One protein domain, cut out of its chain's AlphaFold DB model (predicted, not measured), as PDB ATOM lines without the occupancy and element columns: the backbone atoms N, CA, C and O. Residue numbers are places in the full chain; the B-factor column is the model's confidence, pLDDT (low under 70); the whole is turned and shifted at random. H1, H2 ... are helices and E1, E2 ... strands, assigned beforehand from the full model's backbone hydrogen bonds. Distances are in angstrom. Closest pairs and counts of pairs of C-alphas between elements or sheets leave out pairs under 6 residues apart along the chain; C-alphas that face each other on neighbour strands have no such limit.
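AT A GLANCE: This is residues 9 to 97 and 116 to 187 of the 229 residues of an uncharacterized protein of Basidiobolus meristosporus CBS 931.73 (UniProt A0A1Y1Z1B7). A curled antiparallel sheet of seven strands, shaped like part of a barrel, has a group of three helices, H1, H2 and H3, at one end; H3 reaches onto the sheet over E2, and H1 lies farthest out. The long link from E6 to E7 swings out at the opposite end, so that helices, sheet and link make an elongated whole of 63 by 33 by 26 A. The 161 printed residues have four named helices and seven named strands, in the order H1 H2 H3 E1 E2 E3 E4 E5 E6 E7 H4, and the class is mixed. The strands lie in the order E4 E5 E6 E1 E2 E3 E7; the whole is only just loose, close to compact, with a radius of gyration of the C-alphas of 18.4 A.

IN THESE COORDINATES: Begin with E2, residues 68 to 79, running 32.6 A from C-alpha 68 at (31.672, 3.703, 263.329). Beside it are E1, residues 56 to 64, 25.9 A long, and E3, residues 86 to 90. Then find E6, residues 150 to 157, 22.3 A long, E5, residues 138 to 142, E4, residues 129 to 133, and E7, residues 180 to 182. H3, residues 37 to 53, is 24.3 A long; H2 is residues 26 to 34, and H1, residues 14 to 21, begins at C-alpha 14, (46.576, 33.035, 302.036). H4, residues 184 to 187, ends at (35.279, 22.858, 278.422).

HOW THE PARTS SIT: The sheet is strongly twisted, with edge strands E4 and E7. Look for two meanders, each strand the antiparallel neighbour of the one before: E1 E2 E3, with N 60 and O 72 at 2.8 A and N 75 and O 89 at 2.8 A, and E4 E5 E6, with N 130 and O 141 at 2.7 A and N 140 and O 152 at 2.8 A. E6 neighbours E1, N 61 and O 153 at 2.7 A, and E3 neighbours E7, N 88 and O 180 at 2.8 A. H3 is on the sheet over E2, at a height of 6.6 A, and runs only just slantwise, at 32 degrees to E2 on the local plane; their closest C-alphas, Leu 51 and Lys 77, are 5.4 A apart. H2 and H3 form a helical hairpin, a shallow tilt of 26 degrees, opposite ways, with the C-alphas of Phe 33 and Trp 40 closest at 5.0 A. H3 touches H1 with residues 42 to 46 alone, at a steep tilt of 64 degrees; the C-alphas of Leu 21 and Ala 43 are closest, at 6.3 A. H4 only grazes the sheet and only just touches H2, with 3 pairs of C-alphas within 8 A, the closest Leu 30 and Pro 184 at 6.5 A. Every O i to N i+4 pair is within hydrogen-bond range in H1, 3 of 5 in H2 and 12 of 13 in H3; H4 is too short for one.

THE WHOLE: The two C-alphas farthest apart, Leu 11 and Ile 170, are 64.9 A apart. Residues 98 to 115 are not printed, and C-alphas 97 and 116 are 12.8 A apart across this cut. The link from E6 to E7 is long, 22 residues; in it residues 174 to 175 pair antiparallel with residues 96 to 97. The mean pLDDT of the printed part is 72.0, and residues 63 to 69, 93 to 97, 116 to 177 and 186 to 187 are under 70.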
ATOM      1  N   LEU A   9      38.376  39.178 299.134       79.06
ATOM      2  CA  LEU A   9      39.129  37.924 299.215       79.06
ATOM      3  C   LEU A   9      40.645  38.136 299.298       79.06
ATOM      4  O   LEU A   9      41.311  37.387 300.001       79.06
ATOM      5  N   LEU A  10      41.174  39.165 298.629       82.75
ATOM      6  CA  LEU A  10      42.608  39.471 298.629       82.75
ATOM      7  C   LEU A  10      43.108  40.024 299.971       82.75
ATOM      8  O   LEU A  10      44.311  40.043 300.201       82.75
ATOM      9  N   LEU A  11      42.204  40.471 300.850       85.62
ATOM     10  CA  LEU A  11      42.547  40.985 302.181       85.62
ATOM     11  C   LEU A  11      42.693  39.871 303.227       85.62
ATOM     12  O   LEU A  11      43.128  40.130 304.345       85.62
ATOM     13  N   LEU A  12      42.292  38.642 302.894       86.75
ATOM     14  CA  LEU A  12      42.360  37.505 303.807       86.75
ATOM     15  C   LEU A  12      43.759  36.870 303.784       86.75
ATOM     16  O   LEU A  12      44.411  36.893 302.739       86.75
ATOM     17  N   PRO A  13      44.208  36.224 304.874       91.81
ATOM     18  CA  PRO A  13      45.419  35.406 304.852       91.81
ATOM     19  C   PRO A  13      45.353  34.320 303.771       91.81
ATOM     20  O   PRO A  13      44.284  33.756 303.519       91.81
ATOM     21  N   VAL A  14      46.495  33.994 303.157       90.12
ATOM     22  CA  VAL A  14      46.576  33.035 302.036       90.12
ATOM     23  C   VAL A  14      45.963  31.680 302.397       90.12
ATOM     24  O   VAL A  14      45.243  31.108 301.585       90.12
ATOM     25  N   ASP A  15      46.150  31.196 303.624       87.38
ATOM     26  CA  ASP A  15      45.572  29.923 304.070       87.38
ATOM     27  C   ASP A  15      44.038  29.945 304.074       87.38
ATOM     28  O   ASP A  15      43.387  28.997 303.631       87.38
ATOM     29  N   VAL A  16      43.442  31.067 304.489       87.06
ATOM     30  CA  VAL A  16      41.987  31.261 304.454       87.06
ATOM     31  C   VAL A  16      41.502  31.338 303.008       87.06
ATOM     32  O   VAL A  16      40.482  30.733 302.666       87.06
ATOM     33  N   GLN A  17      42.251  32.018 302.134       88.44
ATOM     34  CA  GLN A  17      41.956  32.033 300.700       88.44
ATOM     35  C   GLN A  17      41.982  30.610 300.126       88.44
ATOM     36  O   GLN A  17      41.037  30.220 299.443       88.44
ATOM     37  N   ILE A  18      42.996  29.801 300.449       90.00
ATOM     38  CA  ILE A  18      43.107  28.403 300.009       90.00
ATOM     39  C   ILE A  18      41.873  27.601 300.429       90.00
ATOM     40  O   ILE A  18      41.284  26.929 299.582       90.00
ATOM     41  N   VAL A  19      41.440  27.694 301.691       87.88
ATOM     42  CA  VAL A  19      40.250  26.977 302.188       87.88
ATOM     43  C   VAL A  19      38.982  27.408 301.443       87.88
ATOM     44  O   VAL A  19      38.158  26.567 301.076       87.88
ATOM     45  N   ILE A  20      38.819  28.702 301.159       86.00
ATOM     46  CA  ILE A  20      37.664  29.192 300.391       86.00
ATOM     47  C   ILE A  20      37.712  28.659 298.954       86.00
ATOM     48  O   ILE A  20      36.732  28.097 298.462       86.00
ATOM     49  N   LEU A  21      38.859  28.783 298.291       90.12
ATOM     50  CA  LEU A  21      39.048  28.355 296.905       90.12
ATOM     51  C   LEU A  21      38.922  26.830 296.752       90.12
ATOM     52  O   LEU A  21      38.415  26.342 295.741       90.12
ATOM     53  N   GLN A  22      39.284  26.058 297.779       90.12
ATOM     54  CA  GLN A  22      39.053  24.614 297.851       90.12
ATOM     55  C   GLN A  22      37.574  24.216 297.882       90.12
ATOM     56  O   GLN A  22      37.290  23.030 297.738       90.12
ATOM     57  N   ASN A  23      36.634  25.146 298.042       86.69
ATOM     58  CA  ASN A  23      35.201  24.863 297.952       86.69
ATOM     59  C   ASN A  23      34.597  25.242 296.593       86.69
ATOM     60  O   ASN A  23      33.476  24.840 296.284       86.69
ATOM     61  N   LEU A  24      35.346  25.961 295.754       86.56
ATOM     62  CA  LEU A  24      34.900  26.331 294.415       86.56
ATOM     63  C   LEU A  24      34.974  25.133 293.466       86.56
ATOM     64  O   LEU A  24      35.794  24.232 293.636       86.56
ATOM     65  N   ASP A  25      34.134  25.106 292.443       84.50
ATOM     66  CA  ASP A  25      34.241  24.159 291.338       84.50
ATOM     67  C   ASP A  25      35.390  24.542 290.380       84.50
ATOM     68  O   ASP A  25      35.885  25.669 290.369       84.50
ATOM     69  N   ARG A  26      35.863  23.579 289.577       85.38
ATOM     70  CA  ARG A  26      36.986  23.794 288.642       85.38
ATOM     71  C   ARG A  26      36.724  24.894 287.595       85.38
ATOM     72  O   ARG A  26      37.642  25.685 287.393       85.38
ATOM     73  N   PRO A  27      35.529  24.990 286.969       82.31
ATOM     74  CA  PRO A  27      35.186  26.118 286.102       82.31
ATOM     75  C   PRO A  27      35.429  27.462 286.784       82.31
ATOM     76  O   PRO A  27      36.116  28.325 286.242       82.31
ATOM     77  N   THR A  28      34.920  27.592 288.008       84.19
ATOM     78  CA  THR A  28      35.034  28.810 288.803       84.19
ATOM     79  C   THR A  28      36.489  29.128 289.129       84.19
ATOM     80  O   THR A  28      36.919  30.266 288.947       84.19
ATOM     81  N   LEU A  29      37.286  28.133 289.526       88.75
ATOM     82  CA  LEU A  29      38.723  28.327 289.751       88.75
ATOM     83  C   LEU A  29      39.447  28.834 288.499       88.75
ATOM     84  O   LEU A  29      40.231  29.774 288.589       88.75
ATOM     85  N   LEU A  30      39.156  28.262 287.329       86.88
ATOM     86  CA  LEU A  30      39.782  28.655 286.063       86.88
ATOM     87  C   LEU A  30      39.401  30.070 285.620       86.88
ATOM     88  O   LEU A  30      40.223  30.780 285.044       86.88
ATOM     89  N   SER A  31      38.184  30.527 285.913       84.31
ATOM     90  CA  SER A  31      37.789  31.906 285.607       84.31
ATOM     91  C   SER A  31      38.472  32.962 286.481       84.31
ATOM     92  O   SER A  31      38.492  34.128 286.084       84.31
ATOM     93  N   LEU A  32      39.081  32.594 287.619       86.12
ATOM     94  CA  LEU A  32      39.826  33.544 288.463       86.12
ATOM     95  C   LEU A  32      41.040  34.140 287.751       86.12
ATOM     96  O   LEU A  32      41.399  35.281 288.042       86.12
ATOM     97  N   PHE A  33      41.587  33.427 286.762       84.75
ATOM     98  CA  PHE A  33      42.626  33.931 285.869       84.75
ATOM     99  C   PHE A  33      42.250  35.273 285.218       84.75
ATOM    100  O   PHE A  33      43.086  36.159 285.080       84.75
ATOM    101  N   LYS A  34      40.964  35.465 284.882       83.38
ATOM    102  CA  LYS A  34      40.447  36.699 284.264       83.38
ATOM    103  C   LYS A  34      40.129  37.807 285.284       83.38
ATOM    104  O   LYS A  34      39.754  38.905 284.882       83.38
ATOM    105  N   VAL A  35      40.203  37.528 286.591       83.38
ATOM    106  CA  VAL A  35      39.781  38.459 287.656       83.38
ATOM    107  C   VAL A  35      40.960  39.194 288.277       83.38
ATOM    108  O   VAL A  35      40.912  40.417 288.398       83.38
ATOM    109  N   SER A  36      41.980  38.465 288.728       84.50
ATOM    110  CA  SER A  36      43.133  39.044 289.423       84.50
ATOM    111  C   SER A  36      44.329  38.092 289.339       84.50
ATOM    112  O   SER A  36      44.171  36.930 289.718       84.50
ATOM    113  N   PRO A  37      45.521  38.569 288.921       87.56
ATOM    114  CA  PRO A  37      46.737  37.754 288.900       87.56
ATOM    115  C   PRO A  37      47.084  37.162 290.272       87.56
ATOM    116  O   PRO A  37      47.326  35.967 290.379       87.56
ATOM    117  N   SER A  38      47.004  37.961 291.340       87.69
ATOM    118  CA  SER A  38      47.319  37.511 292.703       87.69
ATOM    119  C   SER A  38      46.343  36.448 293.209       87.69
ATOM    120  O   SER A  38      46.745  35.462 293.817       87.69
ATOM    121  N   LEU A  39      45.044  36.604 292.925       88.62
ATOM    122  CA  LEU A  39      44.053  35.588 293.294       88.62
ATOM    123  C   LEU A  39      44.217  34.314 292.456       88.62
ATOM    124  O   LEU A  39      43.960  33.209 292.938       88.62
ATOM    125  N   TRP A  40      44.640  34.470 291.202       91.88
ATOM    126  CA  TRP A  40      44.929  33.359 290.312       91.88
ATOM    127  C   TRP A  40      46.119  32.527 290.783       91.88
ATOM    128  O   TRP A  40      46.025  31.310 290.713       91.88
ATOM    129  N   GLU A  41      47.184  33.116 291.324       92.38
ATOM    130  CA  GLU A  41      48.314  32.348 291.875       92.38
ATOM    131  C   GLU A  41      47.854  31.360 292.959       92.38
ATOM    132  O   GLU A  41      48.169  30.166 292.912       92.38
ATOM    133  N   VAL A  42      47.019  31.827 293.892       93.62
ATOM    134  CA  VAL A  42      46.455  30.977 294.951       93.62
ATOM    135  C   VAL A  42      45.483  29.944 294.365       93.62
ATOM    136  O   VAL A  42      45.524  28.762 294.722       93.62
ATOM    137  N   ALA A  43      44.626  30.355 293.427       92.38
ATOM    138  CA  ALA A  43      43.672  29.464 292.769       92.38
ATOM    139  C   ALA A  43      44.352  28.378 291.928       92.38
ATOM    140  O   ALA A  43      43.910  27.227 291.948       92.38
ATOM    141  N   HIS A  44      45.435  28.716 291.231       94.00
ATOM    142  CA  HIS A  44      46.250  27.799 290.442       94.00
ATOM    143  C   HIS A  44      46.890  26.751 291.340       94.00
ATOM    144  O   HIS A  44      46.824  25.565 291.024       94.00
ATOM    145  N   HIS A  45      47.406  27.147 292.507       93.38
ATOM    146  CA  HIS A  45      47.944  26.199 293.482       93.38
ATOM    147  C   HIS A  45      46.888  25.193 293.962       93.38
ATOM    148  O   HIS A  45      47.128  23.980 293.989       93.38
ATOM    149  N   VAL A  46      45.681  25.677 294.277       93.69
ATOM    150  CA  VAL A  46      44.536  24.825 294.644       93.69
ATOM    151  C   VAL A  46      44.134  23.907 293.484       93.69
ATOM    152  O   VAL A  46      43.901  22.711 293.689       93.69
ATOM    153  N   LEU A  47      44.078  24.440 292.263       92.25
ATOM    154  CA  LEU A  47      43.721  23.695 291.061       92.25
ATOM    155  C   LEU A  47      44.753  22.606 290.751       92.25
ATOM    156  O   LEU A  47      44.364  21.462 290.530       92.25
ATOM    157  N   LYS A  48      46.049  22.922 290.803       91.88
ATOM    158  CA  LYS A  48      47.154  21.984 290.570       91.88
ATOM    159  C   LYS A  48      47.076  20.800 291.528       91.88
ATOM    160  O   LYS A  48      47.087  19.655 291.081       91.88
ATOM    161  N   ARG A  49      46.905  21.055 292.830       91.25
ATOM    162  CA  ARG A  49      46.719  19.989 293.835       91.25
ATOM    163  C   ARG A  49      45.500  19.120 293.519       91.25
ATOM    164  O   ARG A  49      45.572  17.897 293.592       91.25
ATOM    165  N   ARG A  50      44.387  19.737 293.116       89.69
ATOM    166  CA  ARG A  50      43.158  19.013 292.760       89.69
ATOM    167  C   ARG A  50      43.280  18.194 291.482       89.69
ATOM    168  O   ARG A  50      42.690  17.122 291.434       89.69
ATOM    169  N   LEU A  51      44.008  18.667 290.474       88.62
ATOM    170  CA  LEU A  51      44.235  17.923 289.230       88.62
ATOM    171  C   LEU A  51      45.112  16.686 289.453       88.62
ATOM    172  O   LEU A  51      44.909  15.683 288.778       88.62
ATOM    173  N   VAL A  52      46.025  16.721 290.430       86.38
ATOM    174  CA  VAL A  52      46.812  15.543 290.829       86.38
ATOM    175  C   VAL A  52      45.930  14.487 291.501       86.38
ATOM    176  O   VAL A  52      46.004  13.316 291.148       86.38
ATOM    177  N   VAL A  53      45.076  14.892 292.448       87.00
ATOM    178  CA  VAL A  53      44.214  13.959 293.204       87.00
ATOM    179  C   VAL A  53      43.039  13.454 292.362       87.00
ATOM    180  O   VAL A  53      42.647  12.294 292.449       87.00
ATOM    181  N   ALA A  54      42.449  14.334 291.558       85.88
ATOM    182  CA  ALA A  54      41.269  14.063 290.752       85.88
ATOM    183  C   ALA A  54      41.417  14.764 289.388       85.88
ATOM    184  O   ALA A  54      40.924  15.893 289.229       85.88
ATOM    185  N   PRO A  55      42.082  14.123 288.407       86.19
ATOM    186  CA  PRO A  55      42.318  14.717 287.098       86.19
ATOM    187  C   PRO A  55      41.005  15.028 286.381       86.19
ATOM    188  O   PRO A  55      39.979  14.363 286.565       86.19
ATOM    189  N   LEU A  56      41.034  16.074 285.560       85.56
ATOM    190  CA  LEU A  56      39.934  16.378 284.650       85.56
ATOM    191  C   LEU A  56      39.952  15.361 283.513       85.56
ATOM    192  O   LEU A  56      40.988  15.186 282.883       85.56
ATOM    193  N   ARG A  57      38.819  14.710 283.239       85.75
ATOM    194  CA  ARG A  57      38.718  13.716 282.169       85.75
ATOM    195  C   ARG A  57      37.801  14.180 281.054       85.75
ATOM    196  O   ARG A  57      36.726  14.731 281.307       85.75
ATOM    197  N   VAL A  58      38.239  13.947 279.825       81.69
ATOM    198  CA  VAL A  58      37.477  14.225 278.610       81.69
ATOM    199  C   VAL A  58      37.483  12.974 277.749       81.69
ATOM    200  O   VAL A  58      38.541  12.461 277.398       81.69
ATOM    201  N   SER A  59      36.297  12.496 277.389       81.06
ATOM    202  CA  SER A  59      36.130  11.456 276.379       81.06
ATOM    203  C   SER A  59      35.839  12.121 275.040       81.06
ATOM    204  O   SER A  59      34.817  12.794 274.888       81.06
ATOM    205  N   LEU A  60      36.735  11.943 274.074       77.19
ATOM    206  CA  LEU A  60      36.548  12.347 272.686       77.19
ATOM    207  C   LEU A  60      35.947  11.181 271.905       77.19
ATOM    208  O   LEU A  60      36.595  10.159 271.713       77.19
ATOM    209  N   ILE A  61      34.710  11.343 271.454       74.69
ATOM    210  CA  ILE A  61      33.955  10.397 270.640       74.69
ATOM    211  C   ILE A  61      34.005  10.858 269.191       74.69
ATOM    212  O   ILE A  61      33.455  11.889 268.807       74.69
ATOM    213  N   PHE A  62      34.633  10.058 268.357       71.56
ATOM    214  CA  PHE A  62      34.749  10.306 266.939       71.56
ATOM    215  C   PHE A  62      33.772   9.400 266.211       71.56
ATOM    216  O   PHE A  62      33.797   8.176 266.339       71.56
ATOM    217  N   HIS A  63      32.897  10.018 265.439       68.06
ATOM    218  CA  HIS A  63      31.970   9.355 264.546       68.06
ATOM    219  C   HIS A  63      32.562   9.387 263.142       68.06
ATOM    220  O   HIS A  63      32.924  10.464 262.674       68.06
ATOM    221  N   GLN A  64      32.619   8.245 262.463       63.16
ATOM    222  CA  GLN A  64      32.984   8.138 261.052       63.16
ATOM    223  C   GLN A  64      31.910   7.325 260.314       63.16
ATOM    224  O   GLN A  64      31.497   6.282 260.810       63.16
ATOM    225  N   ALA A  65      31.450   7.822 259.158       55.06
ATOM    226  CA  ALA A  65      30.573   7.168 258.175       55.06
ATOM    227  C   ALA A  65      29.540   6.173 258.761       55.06
ATOM    228  O   ALA A  65      29.845   5.001 258.963       55.06
ATOM    229  N   ASN A  66      28.311   6.652 258.984       51.91
ATOM    230  CA  ASN A  66      27.059   5.950 259.328       51.91
ATOM    231  C   ASN A  66      27.012   4.918 260.476       51.91
ATOM    232  O   ASN A  66      25.912   4.700 260.975       51.91
ATOM    233  N   SER A  67      28.120   4.365 260.982       55.41
ATOM    234  CA  SER A  67      28.064   3.352 262.054       55.41
ATOM    235  C   SER A  67      29.303   3.275 262.949       55.41
ATOM    236  O   SER A  67      29.228   2.676 264.020       55.41
ATOM    237  N   TRP A  68      30.435   3.870 262.566       56.59
ATOM    238  CA  TRP A  68      31.672   3.703 263.329       56.59
ATOM    239  C   TRP A  68      31.820   4.807 264.369       56.59
ATOM    240  O   TRP A  68      31.764   5.999 264.059       56.59
ATOM    241  N   ARG A  69      31.991   4.392 265.624       66.25
ATOM    242  CA  ARG A  69      32.261   5.273 266.758       66.25
ATOM    243  C   ARG A  69      33.483   4.745 267.481       66.25
ATOM    244  O   ARG A  69      33.511   3.572 267.840       66.25
ATOM    245  N   PHE A  70      34.462   5.604 267.712       70.44
ATOM    246  CA  PHE A  70      35.548   5.296 268.631       70.44
ATOM    247  C   PHE A  70      35.639   6.394 269.676       70.44
ATOM    248  O   PHE A  70      35.400   7.564 269.377       70.44
ATOM    249  N   SER A  71      35.967   6.014 270.906       74.44
ATOM    250  CA  SER A  71      36.203   6.958 271.987       74.44
ATOM    251  C   SER A  71      37.642   6.866 272.468       74.44
ATOM    252  O   SER A  71      38.173   5.773 272.682       74.44
ATOM    253  N   ALA A  72      38.261   8.027 272.631       77.75
ATOM    254  CA  ALA A  72      39.569   8.189 273.236       77.75
ATOM    255  C   ALA A  72      39.423   9.016 274.511       77.75
ATOM    256  O   ALA A  72      38.796  10.075 274.510       77.75
ATOM    257  N   GLU A  73      39.999   8.514 275.596       83.44
ATOM    258  CA  GLU A  73      39.966   9.178 276.891       83.44
ATOM    259  C   GLU A  73      41.223   9.995 277.113       83.44
ATOM    260  O   GLU A  73      42.330   9.551 276.800       83.44
ATOM    261  N   PHE A  74      41.035  11.171 277.694       85.88
ATOM    262  CA  PHE A  74      42.102  12.090 278.017       85.88
ATOM    263  C   PHE A  74      42.011  12.555 279.457       85.88
ATOM    264  O   PHE A  74      40.930  12.854 279.962       85.88
ATOM    265  N   GLU A  75      43.169  12.691 280.087       90.62
ATOM    266  CA  GLU A  75      43.343  13.232 281.424       90.62
ATOM    267  C   GLU A  75      44.134  14.534 281.371       90.62
ATOM    268  O   GLU A  75      45.252  14.585 280.859       90.62
ATOM    269  N   CYS A  76      43.577  15.580 281.965       89.94
ATOM    270  CA  CYS A  76      44.295  16.804 282.252       89.94
ATOM    271  C   CYS A  76      44.931  16.707 283.636       89.94
ATOM    272  O   CYS A  76      44.249  16.572 284.659       89.94
ATOM    273  N   LYS A  77      46.264  16.765 283.625       83.00
ATOM    274  CA  LYS A  77      47.131  16.706 284.811       83.00
ATOM    275  C   LYS A  77      47.864  18.021 285.056       83.00
ATOM    276  O   LYS A  77      48.402  18.227 286.141       83.00
ATOM    277  N   SER A  78      47.866  18.919 284.075       88.88
ATOM    278  CA  SER A  78      48.540  20.210 284.146       88.88
ATOM    279  C   SER A  78      47.665  21.328 283.587       88.88
ATOM    280  O   SER A  78      46.822  21.136 282.708       88.88
ATOM    281  N   CYS A  79      47.886  22.511 284.148       91.25
ATOM    282  CA  CYS A  79      47.303  23.770 283.722       91.25
ATOM    283  C   CYS A  79      48.417  24.816 283.707       91.25
ATOM    284  O   CYS A  79      49.157  24.938 284.693       91.25
ATOM    285  N   ASP A  80      48.549  25.536 282.598       89.88
ATOM    286  CA  ASP A  80      49.553  26.580 282.442       89.88
ATOM    287  C   ASP A  80      49.221  27.777 283.361       89.88
ATOM    288  O   ASP A  80      48.102  28.293 283.324       89.88
ATOM    289  N   PRO A  81      50.153  28.233 284.216       88.94
ATOM    290  CA  PRO A  81      49.897  29.338 285.140       88.94
ATOM    291  C   PRO A  81      49.800  30.706 284.452       88.94
ATOM    292  O   PRO A  81      49.254  31.634 285.041       88.94
ATOM    293  N   LYS A  82      50.327  30.873 283.238       88.31
ATOM    294  CA  LYS A  82      50.319  32.135 282.490       88.31
ATOM    295  C   LYS A  82      49.123  32.261 281.562       88.31
ATOM    296  O   LYS A  82      48.668  33.379 281.358       88.31
ATOM    297  N   THR A  83      48.646  31.164 280.977       86.44
ATOM    298  CA  THR A  83      47.542  31.189 279.997       86.44
ATOM    299  C   THR A  83      46.252  30.553 280.517       86.44
ATOM    300  O   THR A  83      45.206  30.693 279.883       86.44
ATOM    301  N   ALA A  84      46.312  29.855 281.658       86.69
ATOM    302  CA  ALA A  84      45.255  28.980 282.173       86.69
ATOM    303  C   ALA A  84      44.853  27.855 281.200       86.69
ATOM    304  O   ALA A  84      43.811  27.219 281.378       86.69
ATOM    305  N   GLU A  85      45.666  27.584 280.176       86.25
ATOM    306  CA  GLU A  85      45.420  26.496 279.239       86.25
ATOM    307  C   GLU A  85      45.564  25.142 279.932       86.25
ATOM    308  O   GLU A  85      46.413  24.936 280.801       86.25
ATOM    309  N   LEU A  86      44.693  24.212 279.555       88.44
ATOM    310  CA  LEU A  86      44.641  22.865 280.098       88.44
ATOM    311  C   LEU A  86      45.300  21.914 279.108       88.44
ATOM    312  O   LEU A  86      44.900  21.858 277.943       88.44
ATOM    313  N   GLN A  87      46.280  21.150 279.582       89.31
ATOM    314  CA  GLN A  87      46.966  20.147 278.778       89.31
ATOM    315  C   GLN A  87      46.427  18.760 279.118       89.31
ATOM    316  O   GLN A  87      46.421  18.336 280.279       89.31
ATOM    317  N   PHE A  88      45.946  18.076 278.088       88.19
ATOM    318  CA  PHE A  88      45.292  16.781 278.144       88.19
ATOM    319  C   PHE A  88      46.171  15.718 277.503       88.19
ATOM    320  O   PHE A  88      46.579  15.856 276.356       88.19
ATOM    321  N   TYR A  89      46.389  14.625 278.225       85.62
ATOM    322  CA  TYR A  89      47.163  13.475 277.772       85.62
ATOM    323  C   TYR A  89      46.240  12.275 277.574       85.62
ATOM    324  O   TYR A  89      45.307  12.111 278.364       85.62
ATOM    325  N   PRO A  90      46.478  11.416 276.573       82.19
ATOM    326  CA  PRO A  90      45.696  10.197 276.410       82.19
ATOM    327  C   PRO A  90      45.821   9.320 277.664       82.19
ATOM    328  O   PRO A  90      46.925   8.982 278.092       82.19
ATOM    329  N   SER A  91      44.690   8.938 278.257       80.62
ATOM    330  CA  SER A  91      44.651   8.047 279.431       80.62
ATOM    331  C   SER A  91      45.058   6.619 279.074       80.62
ATOM    332  O   SER A  91      45.529   5.865 279.920       80.62
ATOM    333  N   GLN A  92      44.877   6.255 277.806       72.88
ATOM    334  CA  GLN A  92      45.228   4.961 277.248       72.88
ATOM    335  C   GLN A  92      45.676   5.122 275.795       72.88
ATOM    336  O   GLN A  92      45.155   5.959 275.054       72.88
ATOM    337  N   ARG A  93      46.627   4.284 275.367       64.31
ATOM    338  CA  ARG A  93      46.978   4.159 273.950       64.31
ATOM    339  C   ARG A  93      45.854   3.414 273.240       64.31
ATOM    340  O   ARG A  93      45.822   2.187 273.236       64.31
ATOM    341  N   VAL A  94      44.930   4.166 272.655       59.84
ATOM    342  CA  VAL A  94      43.894   3.605 271.786       59.84
ATOM    343  C   VAL A  94      44.426   3.615 270.362       59.84
ATOM    344  O   VAL A  94      44.932   4.631 269.906       59.84
ATOM    345  N   SER A  95      44.328   2.491 269.663       58.75
ATOM    346  CA  SER A  95      44.599   2.435 268.231       58.75
ATOM    347  C   SER A  95      43.265   2.559 267.507       58.75
ATOM    348  O   SER A  95      42.332   1.801 267.770       58.75
ATOM    349  N   VAL A  96      43.158   3.523 266.601       58.09
ATOM    350  CA  VAL A  96      41.900   3.871 265.939       58.09
ATOM    351  C   VAL A  96      41.986   3.589 264.450       58.09
ATOM    352  O   VAL A  96      42.886   4.082 263.782       58.09
ATOM    353  N   ARG A  97      41.001   2.878 263.902       57.88
ATOM    354  CA  ARG A  97      40.896   2.679 262.456       57.88
ATOM    355  C   ARG A  97      40.426   3.961 261.766       57.88
ATOM    356  O   ARG A  97      39.340   4.446 262.075       57.88
ATOM    357  N   GLU A 116      52.441   8.265 262.706       41.31
ATOM    358  CA  GLU A 116      51.819   9.302 263.520       41.31
ATOM    359  C   GLU A 116      51.140  10.313 262.592       41.31
ATOM    360  O   GLU A 116      51.759  11.232 262.057       41.31
ATOM    361  N   PHE A 117      49.845  10.140 262.347       37.72
ATOM    362  CA  PHE A 117      49.078  11.198 261.706       37.72
ATOM    363  C   PHE A 117      48.890  12.326 262.715       37.72
ATOM    364  O   PHE A 117      48.117  12.210 263.666       37.72
ATOM    365  N   LEU A 118      49.584  13.435 262.467       37.50
ATOM    366  CA  LEU A 118      49.289  14.729 263.066       37.50
ATOM    367  C   LEU A 118      47.855  15.106 262.681       37.50
ATOM    368  O   LEU A 118      47.609  15.658 261.607       37.50
ATOM    369  N   THR A 119      46.880  14.782 263.528       41.53
ATOM    370  CA  THR A 119      45.544  15.356 263.376       41.53
ATOM    371  C   THR A 119      45.692  16.873 263.482       41.53
ATOM    372  O   THR A 119      46.175  17.351 264.513       41.53
ATOM    373  N   PRO A 120      45.312  17.649 262.448       44.91
ATOM    374  CA  PRO A 120      45.353  19.100 262.536       44.91
ATOM    375  C   PRO A 120      44.528  19.519 263.749       44.91
ATOM    376  O   PRO A 120      43.472  18.944 264.009       44.91
ATOM    377  N   ASN A 121      45.031  20.484 264.517       47.78
ATOM    378  CA  ASN A 121      44.369  20.957 265.725       47.78
ATOM    379  C   ASN A 121      43.009  21.565 265.335       47.78
ATOM    380  O   ASN A 121      42.921  22.736 264.958       47.78
ATOM    381  N   LEU A 122      41.958  20.738 265.373       51.25
ATOM    382  CA  LEU A 122      40.619  21.038 264.849       51.25
ATOM    383  C   LEU A 122      40.012  22.287 265.503       51.25
ATOM    384  O   LEU A 122      39.150  22.941 264.923       51.25
ATOM    385  N   LEU A 123      40.504  22.633 266.694       51.00
ATOM    386  CA  LEU A 123      40.091  23.792 267.475       51.00
ATOM    387  C   LEU A 123      40.713  25.105 266.979       51.00
ATOM    388  O   LEU A 123      40.119  26.164 267.169       51.00
ATOM    389  N   LYS A 124      41.875  25.057 266.310       51.09
ATOM    390  CA  LYS A 124      42.536  26.251 265.750       51.09
ATOM    391  C   LYS A 124      41.930  26.690 264.413       51.09
ATOM    392  O   LYS A 124      41.965  27.870 264.083       51.09
ATOM    393  N   GLU A 125      41.329  25.774 263.656       55.12
ATOM    394  CA  GLU A 125      40.777  26.044 262.320       55.12
ATOM    395  C   GLU A 125      39.252  26.275 262.318       55.12
ATOM    396  O   GLU A 125      38.537  25.814 261.426       55.12
ATOM    397  N   SER A 126      38.729  27.021 263.296       55.00
ATOM    398  CA  SER A 126      37.284  27.229 263.519       55.00
ATOM    399  C   SER A 126      36.484  27.689 262.288       55.00
ATOM    400  O   SER A 126      35.298  27.392 262.175       55.00
ATOM    401  N   LYS A 127      37.120  28.362 261.317       60.81
ATOM    402  CA  LYS A 127      36.479  28.814 260.066       60.81
ATOM    403  C   LYS A 127      36.032  27.668 259.148       60.81
ATOM    404  O   LYS A 127      35.124  27.872 258.344       60.81
ATOM    405  N   LYS A 128      36.651  26.485 259.244       60.25
ATOM    406  CA  LYS A 128      36.342  25.319 258.394       60.25
ATOM    407  C   LYS A 128      35.257  24.412 258.987       60.25
ATOM    408  O   LYS A 128      34.757  23.524 258.293       60.25
ATOM    409  N   TYR A 129      34.874  24.649 260.240       63.16
ATOM    410  CA  TYR A 129      34.002  23.764 261.001       63.16
ATOM    411  C   TYR A 129      32.756  24.489 261.539       63.16
ATOM    412  O   TYR A 129      32.742  25.700 261.765       63.16
ATOM    413  N   GLU A 130      31.677  23.736 261.697       67.62
ATOM    414  CA  GLU A 130      30.485  24.080 262.457       67.62
ATOM    415  C   GLU A 130      30.606  23.479 263.853       67.62
ATOM    416  O   GLU A 130      30.989  22.317 264.024       67.62
ATOM    417  N   LEU A 131      30.278  24.294 264.849       65.12
ATOM    418  CA  LEU A 131      30.345  23.959 266.263       65.12
ATOM    419  C   LEU A 131      28.911  23.878 266.785       65.12
ATOM    420  O   LEU A 131      28.189  24.872 266.767       65.12
ATOM    421  N   PHE A 132      28.506  22.707 267.263       66.31
ATOM    422  CA  PHE A 132      27.227  22.504 267.936       66.31
ATOM    423  C   PHE A 132      27.500  22.263 269.414       66.31
ATOM    424  O   PHE A 132      28.042  21.223 269.785       66.31
ATOM    425  N   ASN A 133      27.142  23.233 270.248       58.75
ATOM    426  CA  ASN A 133      27.350  23.172 271.689       58.75
ATOM    427  C   ASN A 133      26.079  22.740 272.418       58.75
ATOM    428  O   ASN A 133      24.986  23.222 272.130       58.75
ATOM    429  N   SER A 134      26.257  21.879 273.408       63.50
ATOM    430  CA  SER A 134      25.296  21.585 274.473       63.50
ATOM    431  C   SER A 134      25.977  21.821 275.826       63.50
ATOM    432  O   SER A 134      27.176  22.094 275.868       63.50
ATOM    433  N   GLU A 135      25.245  21.696 276.935       54.84
ATOM    434  CA  GLU A 135      25.814  21.879 278.282       54.84
ATOM    435  C   GLU A 135      26.961  20.905 278.601       54.84
ATOM    436  O   GLU A 135      27.860  21.248 279.366       54.84
ATOM    437  N   THR A 136      26.954  19.700 278.021       53.31
ATOM    438  CA  THR A 136      27.902  18.623 278.369       53.31
ATOM    439  C   THR A 136      28.734  18.113 277.196       53.31
ATOM    440  O   THR A 136      29.621  17.277 277.396       53.31
ATOM    441  N   SER A 137      28.468  18.595 275.980       55.25
ATOM    442  CA  SER A 137      29.168  18.155 274.774       55.25
ATOM    443  C   SER A 137      29.291  19.253 273.723       55.25
ATOM    444  O   SER A 137      28.333  19.982 273.460       55.25
ATOM    445  N   LEU A 138      30.451  19.316 273.072       63.72
ATOM    446  CA  LEU A 138      30.640  20.019 271.805       63.72
ATOM    447  C   LEU A 138      30.701  18.987 270.695       63.72
ATOM    448  O   LEU A 138      31.448  18.013 270.794       63.72
ATOM    449  N   SER A 139      29.979  19.242 269.613       59.31
ATOM    450  CA  SER A 139      30.149  18.539 268.353       59.31
ATOM    451  C   SER A 139      30.788  19.443 267.306       59.31
ATOM    452  O   SER A 139      30.295  20.539 267.055       59.31
ATOM    453  N   VAL A 140      31.843  18.958 266.659       62.06
ATOM    454  CA  VAL A 140      32.517  19.630 265.542       62.06
ATOM    455  C   VAL A 140      32.184  18.886 264.252       62.06
ATOM    456  O   VAL A 140      32.337  17.660 264.186       62.06
ATOM    457  N   ARG A 141      31.721  19.616 263.233       64.75
ATOM    458  CA  ARG A 141      31.439  19.084 261.889       64.75
ATOM    459  C   ARG A 141      32.091  19.958 260.815       64.75
ATOM    460  O   ARG A 141      32.162  21.163 261.004       64.75
ATOM    461  N   PRO A 142      32.567  19.418 259.688       63.19
ATOM    462  CA  PRO A 142      33.003  20.235 258.552       63.19
ATOM    463  C   PRO A 142      31.837  21.056 257.975       63.19
ATOM    464  O   PRO A 142      30.748  20.515 257.800       63.19
ATOM    465  N   ARG A 143      32.067  22.330 257.614       65.06
ATOM    466  CA  ARG A 143      31.044  23.195 256.970       65.06
ATOM    467  C   ARG A 143      30.616  22.724 255.582       65.06
ATOM    468  O   ARG A 143      29.564  23.115 255.094       65.06
ATOM    469  N   VAL A 144      31.443  21.922 254.912       63.38
ATOM    470  CA  VAL A 144      31.152  21.426 253.564       63.38
ATOM    471  C   VAL A 144      30.675  19.972 253.665       63.38
ATOM    472  O   VAL A 144      31.504  19.072 253.808       63.38
ATOM    473  N   PRO A 145      29.360  19.705 253.556       54.38
ATOM    474  CA  PRO A 145      28.780  18.388 253.837       54.38
ATOM    475  C   PRO A 145      29.156  17.298 252.822       54.38
ATOM    476  O   PRO A 145      28.916  16.120 253.067       54.38
ATOM    477  N   ARG A 146      29.744  17.647 251.670       51.47
ATOM    478  CA  ARG A 146      29.872  16.712 250.540       51.47
ATOM    479  C   ARG A 146      31.129  15.835 250.517       51.47
ATOM    480  O   ARG A 146      31.221  15.008 249.616       51.47
ATOM    481  N   LYS A 147      32.098  15.967 251.438       51.16
ATOM    482  CA  LYS A 147      33.363  15.193 251.324       51.16
ATOM    483  C   LYS A 147      33.988  14.626 252.601       51.16
ATOM    484  O   LYS A 147      34.919  13.837 252.474       51.16
ATOM    485  N   SER A 148      33.529  14.960 253.807       51.91
ATOM    486  CA  SER A 148      34.154  14.440 255.038       51.91
ATOM    487  C   SER A 148      33.136  13.708 255.924       51.91
ATOM    488  O   SER A 148      32.206  14.331 256.425       51.91
ATOM    489  N   PRO A 149      33.292  12.388 256.145       55.97
ATOM    490  CA  PRO A 149      32.286  11.554 256.797       55.97
ATOM    491  C   PRO A 149      32.402  11.549 258.329       55.97
ATOM    492  O   PRO A 149      31.975  10.581 258.956       55.97
ATOM    493  N   TRP A 150      33.034  12.556 258.940       57.28
ATOM    494  CA  TRP A 150      33.418  12.494 260.347       57.28
ATOM    495  C   TRP A 150      32.818  13.618 261.204       57.28
ATOM    496  O   TRP A 150      32.646  14.749 260.753       57.28
ATOM    497  N   ARG A 151      32.484  13.288 262.457       61.22
ATOM    498  CA  ARG A 151      32.001  14.207 263.504       61.22
ATOM    499  C   ARG A 151      32.767  13.912 264.788       61.22
ATOM    500  O   ARG A 151      32.755  12.776 265.250       61.22
ATOM    501  N   LEU A 152      33.364  14.927 265.398       61.62
ATOM    502  CA  LEU A 152      33.949  14.819 266.738       61.62
ATOM    503  C   LEU A 152      32.917  15.287 267.761       61.62
ATOM    504  O   LEU A 152      32.296  16.321 267.555       61.62
ATOM    505  N   THR A 153      32.716  14.538 268.836       62.56
ATOM    506  CA  THR A 153      31.897  14.911 269.994       62.56
ATOM    507  C   THR A 153      32.738  14.716 271.246       62.56
ATOM    508  O   THR A 153      33.396  13.692 271.343       62.56
ATOM    509  N   TYR A 154      32.751  15.644 272.201       65.75
ATOM    510  CA  TYR A 154      33.406  15.392 273.492       65.75
ATOM    511  C   TYR A 154      32.402  15.285 274.633       65.75
ATOM    512  O   TYR A 154      31.295  15.813 274.551       65.75
ATOM    513  N   THR A 155      32.794  14.635 275.722       66.94
ATOM    514  CA  THR A 155      32.052  14.657 276.988       66.94
ATOM    515  C   THR A 155      33.029  14.782 278.149       66.94
ATOM    516  O   THR A 155      34.005  14.035 278.220       66.94
ATOM    517  N   VAL A 156      32.781  15.729 279.057       66.62
ATOM    518  CA  VAL A 156      33.560  15.874 280.297       66.62
ATOM    519  C   VAL A 156      33.012  14.889 281.323       66.62
ATOM    520  O   VAL A 156      31.831  14.940 281.670       66.62
ATOM    521  N   THR A 157      33.847  13.978 281.811       64.06
ATOM    522  CA  THR A 157      33.406  12.871 282.668       64.06
ATOM    523  C   THR A 157      34.175  12.881 283.986       64.06
ATOM    524  O   THR A 157      35.298  13.369 284.086       64.06
ATOM    525  N   LYS A 158      33.556  12.364 285.055       63.44
ATOM    526  CA  LYS A 158      34.246  12.124 286.340       63.44
ATOM    527  C   LYS A 158      34.832  10.712 286.428       63.44
ATOM    528  O   LYS A 158      35.662  10.452 287.291       63.44
ATOM    529  N   LYS A 159      34.373   9.798 285.569       61.41
ATOM    530  CA  LYS A 159      34.751   8.381 285.540       61.41
ATOM    531  C   LYS A 159      35.377   8.057 284.186       61.41
ATOM    532  O   LYS A 159      34.956   8.620 283.180       61.41
ATOM    533  N   ALA A 160      36.374   7.176 284.204       57.47
ATOM    534  CA  ALA A 160      36.944   6.613 282.986       57.47
ATOM    535  C   ALA A 160      35.913   5.680 282.335       57.47
ATOM    536  O   ALA A 160      35.324   4.833 283.011       57.47
ATOM    537  N   PHE A 161      35.682   5.866 281.048       59.28
ATOM    538  CA  PHE A 161      35.015   4.946 280.148       59.28
ATOM    539  C   PHE A 161      36.069   4.046 279.517       59.28
ATOM    540  O   PHE A 161      36.870   4.460 278.682       59.28
ATOM    541  N   ILE A 162      36.031   2.771 279.878       52.72
ATOM    542  CA  ILE A 162      36.875   1.772 279.238       52.72
ATOM    543  C   ILE A 162      36.334   1.549 277.821       52.72
ATOM    544  O   ILE A 162      35.326   0.867 277.635       52.72
ATOM    545  N   SER A 163      36.993   2.115 276.811       53.31
ATOM    546  CA  SER A 163      36.779   1.714 275.422       53.31
ATOM    547  C   SER A 163      37.753   0.598 275.058       53.31
ATOM    548  O   SER A 163      38.899   0.839 274.689       53.31
ATOM    549  N   PHE A 164      37.298  -0.650 275.172       49.44
ATOM    550  CA  PHE A 164      37.996  -1.777 274.560       49.44
ATOM    551  C   PHE A 164      37.625  -1.825 273.078       49.44
ATOM    552  O   PHE A 164      36.511  -2.202 272.721       49.44
ATOM    553  N   VAL A 165      38.564  -1.452 272.210       53.78
ATOM    554  CA  VAL A 165      38.495  -1.803 270.790       53.78
ATOM    555  C   VAL A 165      39.594  -2.837 270.545       53.78
ATOM    556  O   VAL A 165      40.772  -2.479 270.613       53.78
ATOM    557  N   PRO A 166      39.262  -4.125 270.341       48.81
ATOM    558  CA  PRO A 166      40.275  -5.147 270.107       48.81
ATOM    559  C   PRO A 166      41.114  -4.817 268.864       48.81
ATOM    560  O   PRO A 166      40.587  -4.474 267.804       48.81
ATOM    561  N   LYS A 167      42.440  -4.941 269.003       49.50
ATOM    562  CA  LYS A 167      43.439  -4.744 267.940       49.50
ATOM    563  C   LYS A 167      43.474  -5.932 266.972       49.50
ATOM    564  O   LYS A 167      44.499  -6.590 266.843       49.50
ATOM    565  N   ILE A 168      42.362  -6.265 266.326       43.69
ATOM    566  CA  ILE A 168      42.348  -7.363 265.352       43.69
ATOM    567  C   ILE A 168      41.697  -6.865 264.071       43.69
ATOM    568  O   ILE A 168      40.475  -6.823 263.961       43.69
ATOM    569  N   CYS A 169      42.522  -6.440 263.110       43.03
ATOM    570  CA  CYS A 169      42.085  -6.271 261.726       43.03
ATOM    571  C   CYS A 169      43.280  -6.206 260.767       43.03
ATOM    572  O   CYS A 169      44.196  -5.405 260.953       43.03
ATOM    573  N   ILE A 170      43.236  -7.032 259.726       46.19
ATOM    574  CA  ILE A 170      44.202  -7.075 258.625       46.19
ATOM    575  C   ILE A 170      43.915  -5.865 257.706       46.19
ATOM    576  O   ILE A 170      42.757  -5.604 257.379       46.19
ATOM    577  N   ASN A 171      44.947  -5.108 257.305       50.88
ATOM    578  CA  ASN A 171      44.896  -3.940 256.393       50.88
ATOM    579  C   ASN A 171      44.304  -2.613 256.937       50.88
ATOM    580  O   ASN A 171      43.919  -1.740 256.155       50.88
ATOM    581  N   GLY A 172      44.211  -2.417 258.257       49.47
ATOM    582  CA  GLY A 172      43.801  -1.132 258.854       49.47
ATOM    583  C   GLY A 172      44.975  -0.182 259.134       49.47
ATOM    584  O   GLY A 172      46.020  -0.628 259.595       49.47
ATOM    585  N   GLN A 173      44.792   1.129 258.921       52.53
ATOM    586  CA  GLN A 173      45.680   2.158 259.487       52.53
ATOM    587  C   GLN A 173      45.205   2.546 260.888       52.53
ATOM    588  O   GLN A 173      44.011   2.785 261.091       52.53
ATOM    589  N   TRP A 174      46.144   2.615 261.830       55.94
ATOM    590  CA  TRP A 174      45.888   2.887 263.240       55.94
ATOM    591  C   TRP A 174      46.342   4.302 263.616       55.94
ATOM    592  O   TRP A 174      47.512   4.636 263.464       55.94
ATOM    593  N   LEU A 175      45.433   5.119 264.147       58.53
ATOM    594  CA  LEU A 175      45.752   6.408 264.758       58.53
ATOM    595  C   LEU A 175      45.923   6.226 266.263       58.53
ATOM    596  O   LEU A 175      45.104   5.561 266.898       58.53
ATOM    597  N   THR A 176      46.952   6.850 266.828       62.31
ATOM    598  CA  THR A 176      47.134   6.936 268.279       62.31
ATOM    599  C   THR A 176      46.815   8.365 268.712       62.31
ATOM    600  O   THR A 176      47.436   9.290 268.187       62.31
ATOM    601  N   PRO A 177      45.851   8.583 269.627       68.81
ATOM    602  CA  PRO A 177      45.552   9.917 270.117       68.81
ATOM    603  C   PRO A 177      46.791  10.524 270.783       68.81
ATOM    604  O   PRO A 177      47.402   9.891 271.643       68.81
ATOM    605  N   GLN A 178      47.149  11.740 270.380       75.00
ATOM    606  CA  GLN A 178      48.224  12.527 270.985       75.00
ATOM    607  C   GLN A 178      47.664  13.513 272.005       75.00
ATOM    608  O   GLN A 178      46.466  13.799 272.009       75.00
ATOM    609  N   GLU A 179      48.535  14.036 272.863       81.38
ATOM    610  CA  GLU A 179      48.165  15.112 273.775       81.38
ATOM    611  C   GLU A 179      47.594  16.331 273.035       81.38
ATOM    612  O   GLU A 179      47.919  16.602 271.877       81.38
ATOM    613  N   PHE A 180      46.731  17.081 273.713       80.62
ATOM    614  CA  PHE A 180      46.211  18.335 273.188       80.62
ATOM    615  C   PHE A 180      46.104  19.393 274.280       80.62
ATOM    616  O   PHE A 180      46.011  19.094 275.469       80.62
ATOM    617  N   VAL A 181      46.086  20.652 273.853       81.00
ATOM    618  CA  VAL A 181      45.936  21.818 274.724       81.00
ATOM    619  C   VAL A 181      44.648  22.545 274.354       81.00
ATOM    620  O   VAL A 181      44.373  22.750 273.168       81.00
ATOM    621  N   CYS A 182      43.855  22.930 275.353       78.81
ATOM    622  CA  CYS A 182      42.656  23.737 275.143       78.81
ATOM    623  C   CYS A 182      42.487  24.821 276.212       78.81
ATOM    624  O   CYS A 182      42.916  24.676 277.357       78.81
ATOM    625  N   THR A 183      41.799  25.903 275.850       81.38
ATOM    626  CA  THR A 183      41.438  26.968 276.789       81.38
ATOM    627  C   THR A 183      40.315  26.516 277.735       81.38
ATOM    628  O   THR A 183      39.527  25.637 277.379       81.38
ATOM    629  N   PRO A 184      40.162  27.121 278.927       76.75
ATOM    630  CA  PRO A 184      39.062  26.795 279.843       76.75
ATOM    631  C   PRO A 184      37.673  26.970 279.224       76.75
ATOM    632  O   PRO A 184      36.771  26.176 279.488       76.75
ATOM    633  N   ASP A 185      37.528  27.984 278.367       72.75
ATOM    634  CA  ASP A 185      36.279  28.315 277.673       72.75
ATOM    635  C   ASP A 185      35.824  27.185 276.730       72.75
ATOM    636  O   ASP A 185      34.642  27.086 276.405       72.75
ATOM    637  N   PHE A 186      36.745  26.307 276.315       69.94
ATOM    638  CA  PHE A 186      36.424  25.129 275.516       69.94
ATOM    639  C   PHE A 186      35.611  24.089 276.292       69.94
ATOM    640  O   PHE A 186      34.743  23.451 275.702       69.94
ATOM    641  N   LEU A 187      35.892  23.903 277.588       67.44
ATOM    642  CA  LEU A 187      35.279  22.858 278.422       67.44
ATOM    643  C   LEU A 187      34.152  23.377 279.304       67.44
ATOM    644  O   LEU A 187      33.265  22.616 279.690       67.44
TER     645      LEU A 187